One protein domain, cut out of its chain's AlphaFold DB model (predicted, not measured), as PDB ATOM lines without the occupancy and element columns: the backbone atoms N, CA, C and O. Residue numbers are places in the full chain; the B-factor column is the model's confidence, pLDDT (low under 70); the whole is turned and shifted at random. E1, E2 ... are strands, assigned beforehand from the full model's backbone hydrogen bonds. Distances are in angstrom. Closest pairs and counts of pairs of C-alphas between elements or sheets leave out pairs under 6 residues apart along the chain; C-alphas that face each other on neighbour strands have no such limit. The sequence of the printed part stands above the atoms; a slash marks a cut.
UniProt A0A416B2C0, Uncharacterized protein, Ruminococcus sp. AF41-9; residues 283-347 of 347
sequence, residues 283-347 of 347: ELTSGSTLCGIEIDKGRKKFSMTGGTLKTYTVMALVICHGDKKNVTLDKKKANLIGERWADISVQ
ATOM      1  N   GLU A 283      11.532  32.950 -36.829       98.06
ATOM      2  CA  GLU A 283      12.570  33.579 -37.645       98.06
ATOM      3  C   GLU A 283      13.751  32.621 -37.775       98.06
ATOM      4  O   GLU A 283      14.429  32.325 -36.793       98.06
ATOM      5  N   LEU A 284      13.966  32.098 -38.978       97.38
ATOM      6  CA  LEU A 284      14.994  31.114 -39.276       97.38
ATOM      7  C   LEU A 284      16.075  31.780 -40.126       97.38
ATOM      8  O   LEU A 284      15.820  32.129 -41.276       97.38
ATOM      9  N   THR A 285      17.275  31.943 -39.572       95.50
ATOM     10  CA  THR A 285      18.437  32.500 -40.272       95.50
ATOM     11  C   THR A 285      19.463  31.404 -40.533       95.50
ATOM     12  O   THR A 285      19.975  30.790 -39.594       95.50
ATOM     13  N   SER A 286      19.770  31.168 -41.808       93.94
ATOM     14  CA  SER A 286      20.817  30.239 -42.228       93.94
ATOM     15  C   SER A 286      21.991  30.984 -42.848       93.94
ATOM     16  O   SER A 286      21.820  31.814 -43.742       93.94
ATOM     17  N   GLY A 287      23.182  30.644 -42.371       90.69
ATOM     18  CA  GLY A 287      24.463  31.051 -42.921       90.69
ATOM     19  C   GLY A 287      25.062  30.067 -43.928       90.69
ATOM     20  O   GLY A 287      26.177  30.269 -44.391       90.69
ATOM     21  N   SER A 288      24.327  29.013 -44.303       90.38
ATOM     22  CA  SER A 288      24.730  28.150 -45.415       90.38
ATOM     23  C   SER A 288      24.782  28.938 -46.722       90.38
ATOM     24  O   SER A 288      23.939  29.799 -46.969       90.38
ATOM     25  N   THR A 289      25.726  28.580 -47.590       89.06
ATOM     26  CA  THR A 289      25.810  29.063 -48.977       89.06
ATOM     27  C   THR A 289      25.071  28.153 -49.968       89.06
ATOM     28  O   THR A 289      24.866  28.526 -51.121       89.06
ATOM     29  N   LEU A 290      24.637  26.963 -49.536       91.56
ATOM     30  CA  LEU A 290      23.913  26.009 -50.380       91.56
ATOM     31  C   LEU A 290      22.406  26.237 -50.295       91.56
ATOM     32  O   LEU A 290      21.762  26.518 -51.309       91.56
ATOM     33  N   CYS A 291      21.848  26.122 -49.085       93.62
ATOM     34  CA  CYS A 291      20.427  26.341 -48.856       93.62
ATOM     35  C   CYS A 291      20.068  26.685 -47.416       93.62
ATOM     36  O   CYS A 291      20.775  26.343 -46.474       93.62
ATOM     37  N   GLY A 292      18.910  27.326 -47.242       94.50
ATOM     38  CA  GLY A 292      18.348  27.546 -45.914       94.50
ATOM     39  C   GLY A 292      17.773  26.265 -45.313       94.50
ATOM     40  O   GLY A 292      17.985  25.979 -44.136       94.50
ATOM     41  N   ILE A 293      17.042  25.491 -46.115       96.31
ATOM     42  CA  ILE A 293      16.345  24.278 -45.681       96.31
ATOM     43  C   ILE A 293      16.729  23.115 -46.586       96.31
ATOM     44  O   ILE A 293      16.570  23.188 -47.805       96.31
ATOM     45  N   GLU A 294      17.147  22.016 -45.973       95.62
ATOM     46  CA  GLU A 294      17.487  20.785 -46.675       95.62
ATOM     47  C   GLU A 294      16.457  19.691 -46.396       95.62
ATOM     48  O   GLU A 294      16.015  19.486 -45.259       95.62
ATOM     49  N   ILE A 295      16.045  18.993 -47.451       96.69
ATOM     50  CA  ILE A 295      15.013  17.967 -47.397       96.69
ATOM     51  C   ILE A 295      15.508  16.703 -48.103       96.69
ATOM     52  O   ILE A 295      15.703  16.690 -49.319       96.69
ATOM     53  N   ASP A 296      15.628  15.617 -47.344       95.75
ATOM     54  CA  ASP A 296      16.064  14.316 -47.847       95.75
ATOM     55  C   ASP A 296      15.050  13.675 -48.806       95.75
ATOM     56  O   ASP A 296      13.823  13.836 -48.705       95.75
ATOM     57  N   LYS A 297      15.574  12.805 -49.673       93.75
ATOM     58  CA  LYS A 297      14.785  11.912 -50.521       93.75
ATOM     59  C   LYS A 297      13.985  10.922 -49.677       93.75
ATOM     60  O   LYS A 297      14.525  10.266 -48.791       93.75
ATOM     61  N   GLY A 298      12.697  10.744 -49.985       91.62
ATOM     62  CA  GLY A 298      11.860   9.742 -49.319       91.62
ATOM     63  C   GLY A 298      10.381  10.112 -49.214       91.62
ATOM     64  O   GLY A 298       9.826  10.798 -50.065       91.62
ATOM     65  N   ARG A 299       9.727   9.660 -48.139       90.62
ATOM     66  CA  ARG A 299       8.312   9.929 -47.804       90.62
ATOM     67  C   ARG A 299       8.136  11.166 -46.914       90.62
ATOM     68  O   ARG A 299       7.192  11.232 -46.127       90.62
ATOM     69  N   LYS A 300       9.055  12.121 -47.026       93.38
ATOM     70  CA  LYS A 300       9.007  13.413 -46.348       93.38
ATOM     71  C   LYS A 300       7.701  14.160 -46.623       93.38
ATOM     72  O   LYS A 300       7.111  14.032 -47.701       93.38
ATOM     73  N   LYS A 301       7.276  14.963 -45.650       97.38
ATOM     74  CA  LYS A 301       6.229  15.980 -45.786       97.38
ATOM     75  C   LYS A 301       6.749  17.280 -45.193       97.38
ATOM     76  O   LYS A 301       7.051  17.329 -44.004       97.38
ATOM     77  N   PHE A 302       6.826  18.321 -46.003       98.38
ATOM     78  CA  PHE A 302       7.266  19.640 -45.576       98.38
ATOM     79  C   PHE A 302       6.238  20.689 -45.979       98.38
ATOM     80  O   PHE A 302       5.763  20.706 -47.114       98.38
ATOM     81  N   SER A 303       5.915  21.586 -45.055       98.44
ATOM     82  CA  SER A 303       5.072  22.740 -45.337       98.44
ATOM     83  C   SER A 303       5.563  23.957 -44.570       98.44
ATOM     84  O   SER A 303       5.680  23.904 -43.347       98.44
ATOM     85  N   MET A 304       5.823  25.048 -45.285       98.50
ATOM     86  CA  MET A 304       6.063  26.369 -44.719       98.50
ATOM     87  C   MET A 304       4.962  27.315 -45.187       98.50
ATOM     88  O   MET A 304       4.865  27.633 -46.372       98.50
ATOM     89  N   THR A 305       4.119  27.737 -44.248       98.12
ATOM     90  CA  THR A 305       2.941  28.589 -44.485       98.12
ATOM     91  C   THR A 305       2.945  29.861 -43.642       98.12
ATOM     92  O   THR A 305       1.918  30.523 -43.515       98.12
ATOM     93  N   GLY A 306       4.095  30.206 -43.065       97.81
ATOM     94  CA  GLY A 306       4.323  31.423 -42.293       97.81
ATOM     95  C   GLY A 306       5.755  31.484 -41.761       97.81
ATOM     96  O   GLY A 306       6.541  30.560 -41.975       97.81
ATOM     97  N   GLY A 307       6.069  32.559 -41.040       98.06
ATOM     98  CA  GLY A 307       7.410  32.822 -40.505       98.06
ATOM     99  C   GLY A 307       8.351  33.478 -41.513       98.06
ATOM    100  O   GLY A 307       7.965  33.771 -42.646       98.06
ATOM    101  N   THR A 308       9.585  33.707 -41.076       98.44
ATOM    102  CA  THR A 308      10.656  34.312 -41.872       98.44
ATOM    103  C   THR A 308      11.759  33.288 -42.114       98.44
ATOM    104  O   THR A 308      12.246  32.683 -41.160       98.44
ATOM    105  N   LEU A 309      12.175  33.125 -43.369       97.56
ATOM    106  CA  LEU A 309      13.422  32.456 -43.737       97.56
ATOM    107  C   LEU A 309      14.383  33.511 -44.279       97.56
ATOM    108  O   LEU A 309      14.106  34.132 -45.307       97.56
ATOM    109  N   LYS A 310      15.494  33.708 -43.575       95.94
ATOM    110  CA  LYS A 310      16.585  34.591 -43.972       95.94
ATOM    111  C   LYS A 310      17.794  33.753 -44.365       95.94
ATOM    112  O   LYS A 310      18.280  32.944 -43.575       95.94
ATOM    113  N   THR A 311      18.290  33.975 -45.569       94.06
ATOM    114  CA  THR A 311      19.548  33.411 -46.056       94.06
ATOM    115  C   THR A 311      20.472  34.537 -46.506       94.06
ATOM    116  O   THR A 311      20.025  35.655 -46.780       94.06
ATOM    117  N   TYR A 312      21.766  34.246 -46.599       87.75
ATOM    118  CA  TYR A 312      22.658  35.016 -47.470       87.75
ATOM    119  C   TYR A 312      22.488  34.531 -48.920       87.75
ATOM    120  O   TYR A 312      21.518  33.826 -49.217       87.75
ATOM    121  N   THR A 313      23.383  34.921 -49.830       88.50
ATOM    122  CA  THR A 313      23.379  34.419 -51.209       88.50
ATOM    123  C   THR A 313      23.491  32.893 -51.207       88.50
ATOM    124  O   THR A 313      24.507  32.340 -50.785       88.50
ATOM    125  N   VAL A 314      22.430  32.217 -51.655       91.25
ATOM    126  CA  VAL A 314      22.325  30.749 -51.699       91.25
ATOM    127  C   VAL A 314      21.980  30.251 -53.095       91.25
ATOM    128  O   VAL A 314      21.373  30.966 -53.893       91.25
ATOM    129  N   MET A 315      22.281  28.985 -53.386       91.44
ATOM    130  CA  MET A 315      21.782  28.349 -54.608       91.44
ATOM    131  C   MET A 315      20.250  28.250 -54.592       91.44
ATOM    132  O   MET A 315      19.587  28.635 -55.556       91.44
ATOM    133  N   ALA A 316      19.672  27.773 -53.485       93.25
ATOM    134  CA  ALA A 316      18.224  27.718 -53.315       93.25
ATOM    135  C   ALA A 316      17.792  27.952 -51.865       93.25
ATOM    136  O   ALA A 316      18.517  27.605 -50.941       93.25
ATOM    137  N   LEU A 317      16.583  28.472 -51.627       94.56
ATOM    138  CA  LEU A 317      16.059  28.530 -50.250       94.56
ATOM    139  C   LEU A 317      15.822  27.132 -49.685       94.56
ATOM    140  O   LEU A 317      16.129  26.877 -48.520       94.56
ATOM    141  N   VAL A 318      15.278  26.247 -50.521       96.12
ATOM    142  CA  VAL A 318      14.991  24.856 -50.184       96.12
ATOM    143  C   VAL A 318      15.645  23.934 -51.209       96.12
ATOM    144  O   VAL A 318      15.372  24.050 -52.407       96.12
ATOM    145  N   ILE A 319      16.453  22.984 -50.744       96.19
ATOM    146  CA  ILE A 319      16.922  21.856 -51.558       96.19
ATOM    147  C   ILE A 319      16.103  20.618 -51.203       96.19
ATOM    148  O   ILE A 319      15.907  20.292 -50.033       96.19
ATOM    149  N   CYS A 320      15.595  19.943 -52.230       95.62
ATOM    150  CA  CYS A 320      14.892  18.673 -52.121       95.62
ATOM    151  C   CYS A 320      15.659  17.602 -52.887       95.62
ATOM    152  O   CYS A 320      15.725  17.651 -54.113       95.62
ATOM    153  N   HIS A 321      16.160  16.599 -52.181       95.50
ATOM    154  CA  HIS A 321      16.819  15.464 -52.815       95.50
ATOM    155  C   HIS A 321      15.772  14.518 -53.427       95.50
ATOM    156  O   HIS A 321      14.822  14.082 -52.764       95.50
ATOM    157  N   GLY A 322      15.915  14.195 -54.712       91.94
ATOM    158  CA  GLY A 322      15.069  13.274 -55.474       91.94
ATOM    159  C   GLY A 322      13.779  13.868 -56.055       91.94
ATOM    160  O   GLY A 322      13.563  13.777 -57.260       91.94
ATOM    161  N   ASP A 323      12.887  14.427 -55.230       91.06
ATOM    162  CA  ASP A 323      11.638  15.035 -55.716       91.06
ATOM    163  C   ASP A 323      11.068  16.104 -54.767       91.06
ATOM    164  O   ASP A 323      11.307  16.100 -53.557       91.06
ATOM    165  N   LYS A 324      10.217  16.984 -55.308       92.00
ATOM    166  CA  LYS A 324       9.478  18.010 -54.544       92.00
ATOM    167  C   LYS A 324       8.075  17.575 -54.093       92.00
ATOM    168  O   LYS A 324       7.261  18.410 -53.696       92.00
ATOM    169  N   LYS A 325       7.737  16.284 -54.167       92.44
ATOM    170  CA  LYS A 325       6.427  15.785 -53.726       92.44
ATOM    171  C   LYS A 325       6.275  16.013 -52.224       92.44
ATOM    172  O   LYS A 325       7.203  15.760 -51.451       92.44
ATOM    173  N   ASN A 326       5.084  16.459 -51.822       94.50
ATOM    174  CA  ASN A 326       4.734  16.810 -50.442       94.50
ATOM    175  C   ASN A 326       5.588  17.937 -49.836       94.50
ATOM    176  O   ASN A 326       5.741  17.991 -48.616       94.50
ATOM    177  N   VAL A 327       6.144  18.815 -50.672       97.00
ATOM    178  CA  VAL A 327       6.860  20.019 -50.245       97.00
ATOM    179  C   VAL A 327       6.007  21.225 -50.613       97.00
ATOM    180  O   VAL A 327       5.598  21.386 -51.760       97.00
ATOM    181  N   THR A 328       5.696  22.062 -49.629       97.56
ATOM    182  CA  THR A 328       4.951  23.310 -49.815       97.56
ATOM    183  C   THR A 328       5.745  24.474 -49.236       97.56
ATOM    184  O   THR A 328       6.103  24.453 -48.061       97.56
ATOM    185  N   LEU A 329       5.977  25.496 -50.058       97.12
ATOM    186  CA  LEU A 329       6.517  26.793 -49.655       97.12
ATOM    187  C   LEU A 329       5.520  27.870 -50.096       97.12
ATOM    188  O   LEU A 329       5.468  28.234 -51.272       97.12
ATOM    189  N   ASP A 330       4.683  28.339 -49.172       96.81
ATOM    190  CA  ASP A 330       3.669  29.357 -49.459       96.81
ATOM    191  C   ASP A 330       4.290  30.758 -49.397       96.81
ATOM    192  O   ASP A 330       4.333  31.409 -48.352       96.81
ATOM    193  N   LYS A 331       4.757  31.231 -50.552       94.81
ATOM    194  CA  LYS A 331       5.445  32.523 -50.712       94.81
ATOM    195  C   LYS A 331       4.566  33.746 -50.446       94.81
ATOM    196  O   LYS A 331       5.090  34.848 -50.354       94.81
ATOM    197  N   LYS A 332       3.242  33.578 -50.353       95.69
ATOM    198  CA  LYS A 332       2.328  34.675 -49.996       95.69
ATOM    199  C   LYS A 332       2.236  34.871 -48.485       95.69
ATOM    200  O   LYS A 332       1.809  35.931 -48.042       95.69
ATOM    201  N   LYS A 333       2.591  33.846 -47.702       96.69
ATOM    202  CA  LYS A 333       2.493  33.859 -46.235       96.69
ATOM    203  C   LYS A 333       3.846  33.816 -45.538       96.69
ATOM    204  O   LYS A 333       3.976  34.343 -44.437       96.69
ATOM    205  N   ALA A 334       4.832  33.168 -46.147       96.62
ATOM    206  CA  ALA A 334       6.202  33.149 -45.663       96.62
ATOM    207  C   ALA A 334       6.958  34.397 -46.130       96.62
ATOM    208  O   ALA A 334       6.888  34.771 -47.300       96.62
ATOM    209  N   ASN A 335       7.722  35.004 -45.225       97.50
ATOM    210  CA  ASN A 335       8.639  36.088 -45.544       97.50
ATOM    211  C   ASN A 335      10.015  35.509 -45.915       97.50
ATOM    212  O   ASN A 335      10.640  34.831 -45.100       97.50
ATOM    213  N   LEU A 336      10.478  35.737 -47.146       96.88
ATOM    214  CA  LEU A 336      11.676  35.098 -47.704       96.88
ATOM    215  C   LEU A 336      12.730  36.151 -48.058       96.88
ATOM    216  O   LEU A 336      12.614  36.830 -49.083       96.88
ATOM    217  N   ILE A 337      13.767  36.262 -47.232       94.94
ATOM    218  CA  ILE A 337      14.815  37.287 -47.324       94.94
ATOM    219  C   ILE A 337      16.131  36.635 -47.759       94.94
ATOM    220  O   ILE A 337      16.518  35.614 -47.198       94.94
ATOM    221  N   GLY A 338      16.833  37.252 -48.711       90.25
ATOM    222  CA  GLY A 338      18.139  36.792 -49.196       90.25
ATOM    223  C   GLY A 338      18.170  36.568 -50.706       90.25
ATOM    224  O   GLY A 338      17.142  36.265 -51.323       90.25
ATOM    225  N   GLU A 339      19.355  36.726 -51.295       89.31
ATOM    226  CA  GLU A 339      19.605  36.430 -52.705       89.31
ATOM    227  C   GLU A 339      19.623  34.921 -52.956       89.31
ATOM    228  O   GLU A 339      20.094  34.138 -52.130       89.31
ATOM    229  N   ARG A 340      19.085  34.508 -54.104       92.88
ATOM    230  CA  ARG A 340      18.888  33.097 -54.441       92.88
ATOM    231  C   ARG A 340      18.742  32.887 -55.937       92.88
ATOM    232  O   ARG A 340      18.147  33.727 -56.608       92.88
ATOM    233  N   TRP A 341      19.205  31.745 -56.447       90.12
ATOM    234  CA  TRP A 341      18.945  31.350 -57.839       90.12
ATOM    235  C   TRP A 341      17.594  30.651 -57.999       90.12
ATOM    236  O   TRP A 341      16.940  30.792 -59.030       90.12
ATOM    237  N   ALA A 342      17.145  29.928 -56.968       91.25
ATOM    238  CA  ALA A 342      15.843  29.272 -56.948       91.25
ATOM    239  C   ALA A 342      15.163  29.354 -55.572       91.25
ATOM    240  O   ALA A 342      15.806  29.377 -54.524       91.25
ATOM    241  N   ASP A 343      13.830  29.330 -55.550       91.00
ATOM    242  CA  ASP A 343      13.098  29.135 -54.291       91.00
ATOM    243  C   ASP A 343      13.170  27.663 -53.843       91.00
ATOM    244  O   ASP A 343      13.409  27.371 -52.675       91.00
ATOM    245  N   ILE A 344      12.978  26.724 -54.777       93.56
ATOM    246  CA  ILE A 344      13.084  25.280 -54.537       93.56
ATOM    247  C   ILE A 344      13.917  24.661 -55.658       93.56
ATOM    248  O   ILE A 344      13.534  24.769 -56.825       93.56
ATOM    249  N   SER A 345      14.997  23.972 -55.298       93.75
ATOM    250  CA  SER A 345      15.787  23.140 -56.211       93.75
ATOM    251  C   SER A 345      15.530  21.663 -55.934       93.75
ATOM    252  O   SER A 345      15.453  21.253 -54.775       93.75
ATOM    253  N   VAL A 346      15.420  20.860 -56.992       91.88
ATOM    254  CA  VAL A 346      15.435  19.395 -56.891       91.88
ATOM    255  C   VAL A 346      16.813  18.920 -57.334       91.88
ATOM    256  O   VAL A 346      17.241  19.304 -58.421       91.88
ATOM    257  N   GLN A 347      17.500  18.160 -56.482       89.62
ATOM    258  CA  GLN A 347      18.831  17.595 -56.741       89.62
ATOM    259  C   GLN A 347      18.787  16.071 -56.816       89.62
ATOM    260  O   GLN A 347      17.943  15.462 -56.108       89.62
TER     261      GLN A 347
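What this domain is: This is residues 283 to 347 of the 347 residues of an uncharacterized protein of Ruminococcus sp. AF41-9 (UniProt A0A416B2C0). The chain is wound in stacked turns, a short three-sided solenoid whose three walls are small parallel sheets. E1, E2 and E3 make the first turn, E4, E5 and E6 the second, and E7 and E8 begin a third that lacks a named strand on the wall of E3 and E6. The printed part has 65 residues, with no named helix and eight named strands in the order E1 to E8, and its class is all strand. The sheets run E1 E4 E7, E2 E5 E8 and E3 E6, each parallel. The whole is compact, with a radius of gyration of the C-alphas of 10.9 A and spans of 27 by 23 by 16 A.

How they stand to each other: E1, residues 283 to 286, is an edge strand, parallel at 15 degrees to the inner strand E4, residues 308 to 311; N 284 and O 308 are 2.8 A apart, within hydrogen-bond range. E7, residues 335 to 337, is the other edge strand, parallel to E4 at 14 degrees, with N 309 and O 335 at 2.9 A. In the second sheet E2, residues 291 to 295, is parallel to the inner strand E5, residues 314 to 320, at 11 degrees, with N 293 and O 317 at 2.9 A. E8, residues 340 to 346, is parallel to E5 at 19 degrees, with N 345 and O 318 at 2.9 A. This second sheet is twisted, its C-alphas up to 4.3 A off the best plane. The two sheets form a sandwich, two sheets face to face, with best planes 38 degrees apart and strands at 70 degrees to each other; the closest C-alphas of E1 and E2, those of Ser 286 and Gly 292, are 5.2 A apart. E3, residues 301 to 304, and E6, residues 327 to 329, are parallel at 2 degrees, with N 304 and O 328 at 2.9 A. E3 is apart from E5, and E2 and E3 are only just apart, their closest C-alphas 8.1 A from each other.

Where its parts are: E1 begins at C-alpha 283, (12.570, 33.579, -37.645), and is 10.0 A long. E2 measures 10.1 A, E3 10.4 A and E4 9.9 A. E5 is 14.2 A long, from C-alpha 314 at (22.325, 30.749, -51.699). E6 measures 6.8 A and E7 6.5 A. E8 is 14.3 A long and ends at C-alpha 346, (15.435, 19.395, -56.891).

The domain as a whole: The C-alphas farthest apart, those of Arg 299 and Glu 339, are 29.2 A apart. The printed part has no cut and ends at Gln 347, the chain's last residue. The link E5 to E6, six residues, is short; the other links between strands are tight. The mean pLDDT of the printed part is 94.3, and no printed residue is under 70.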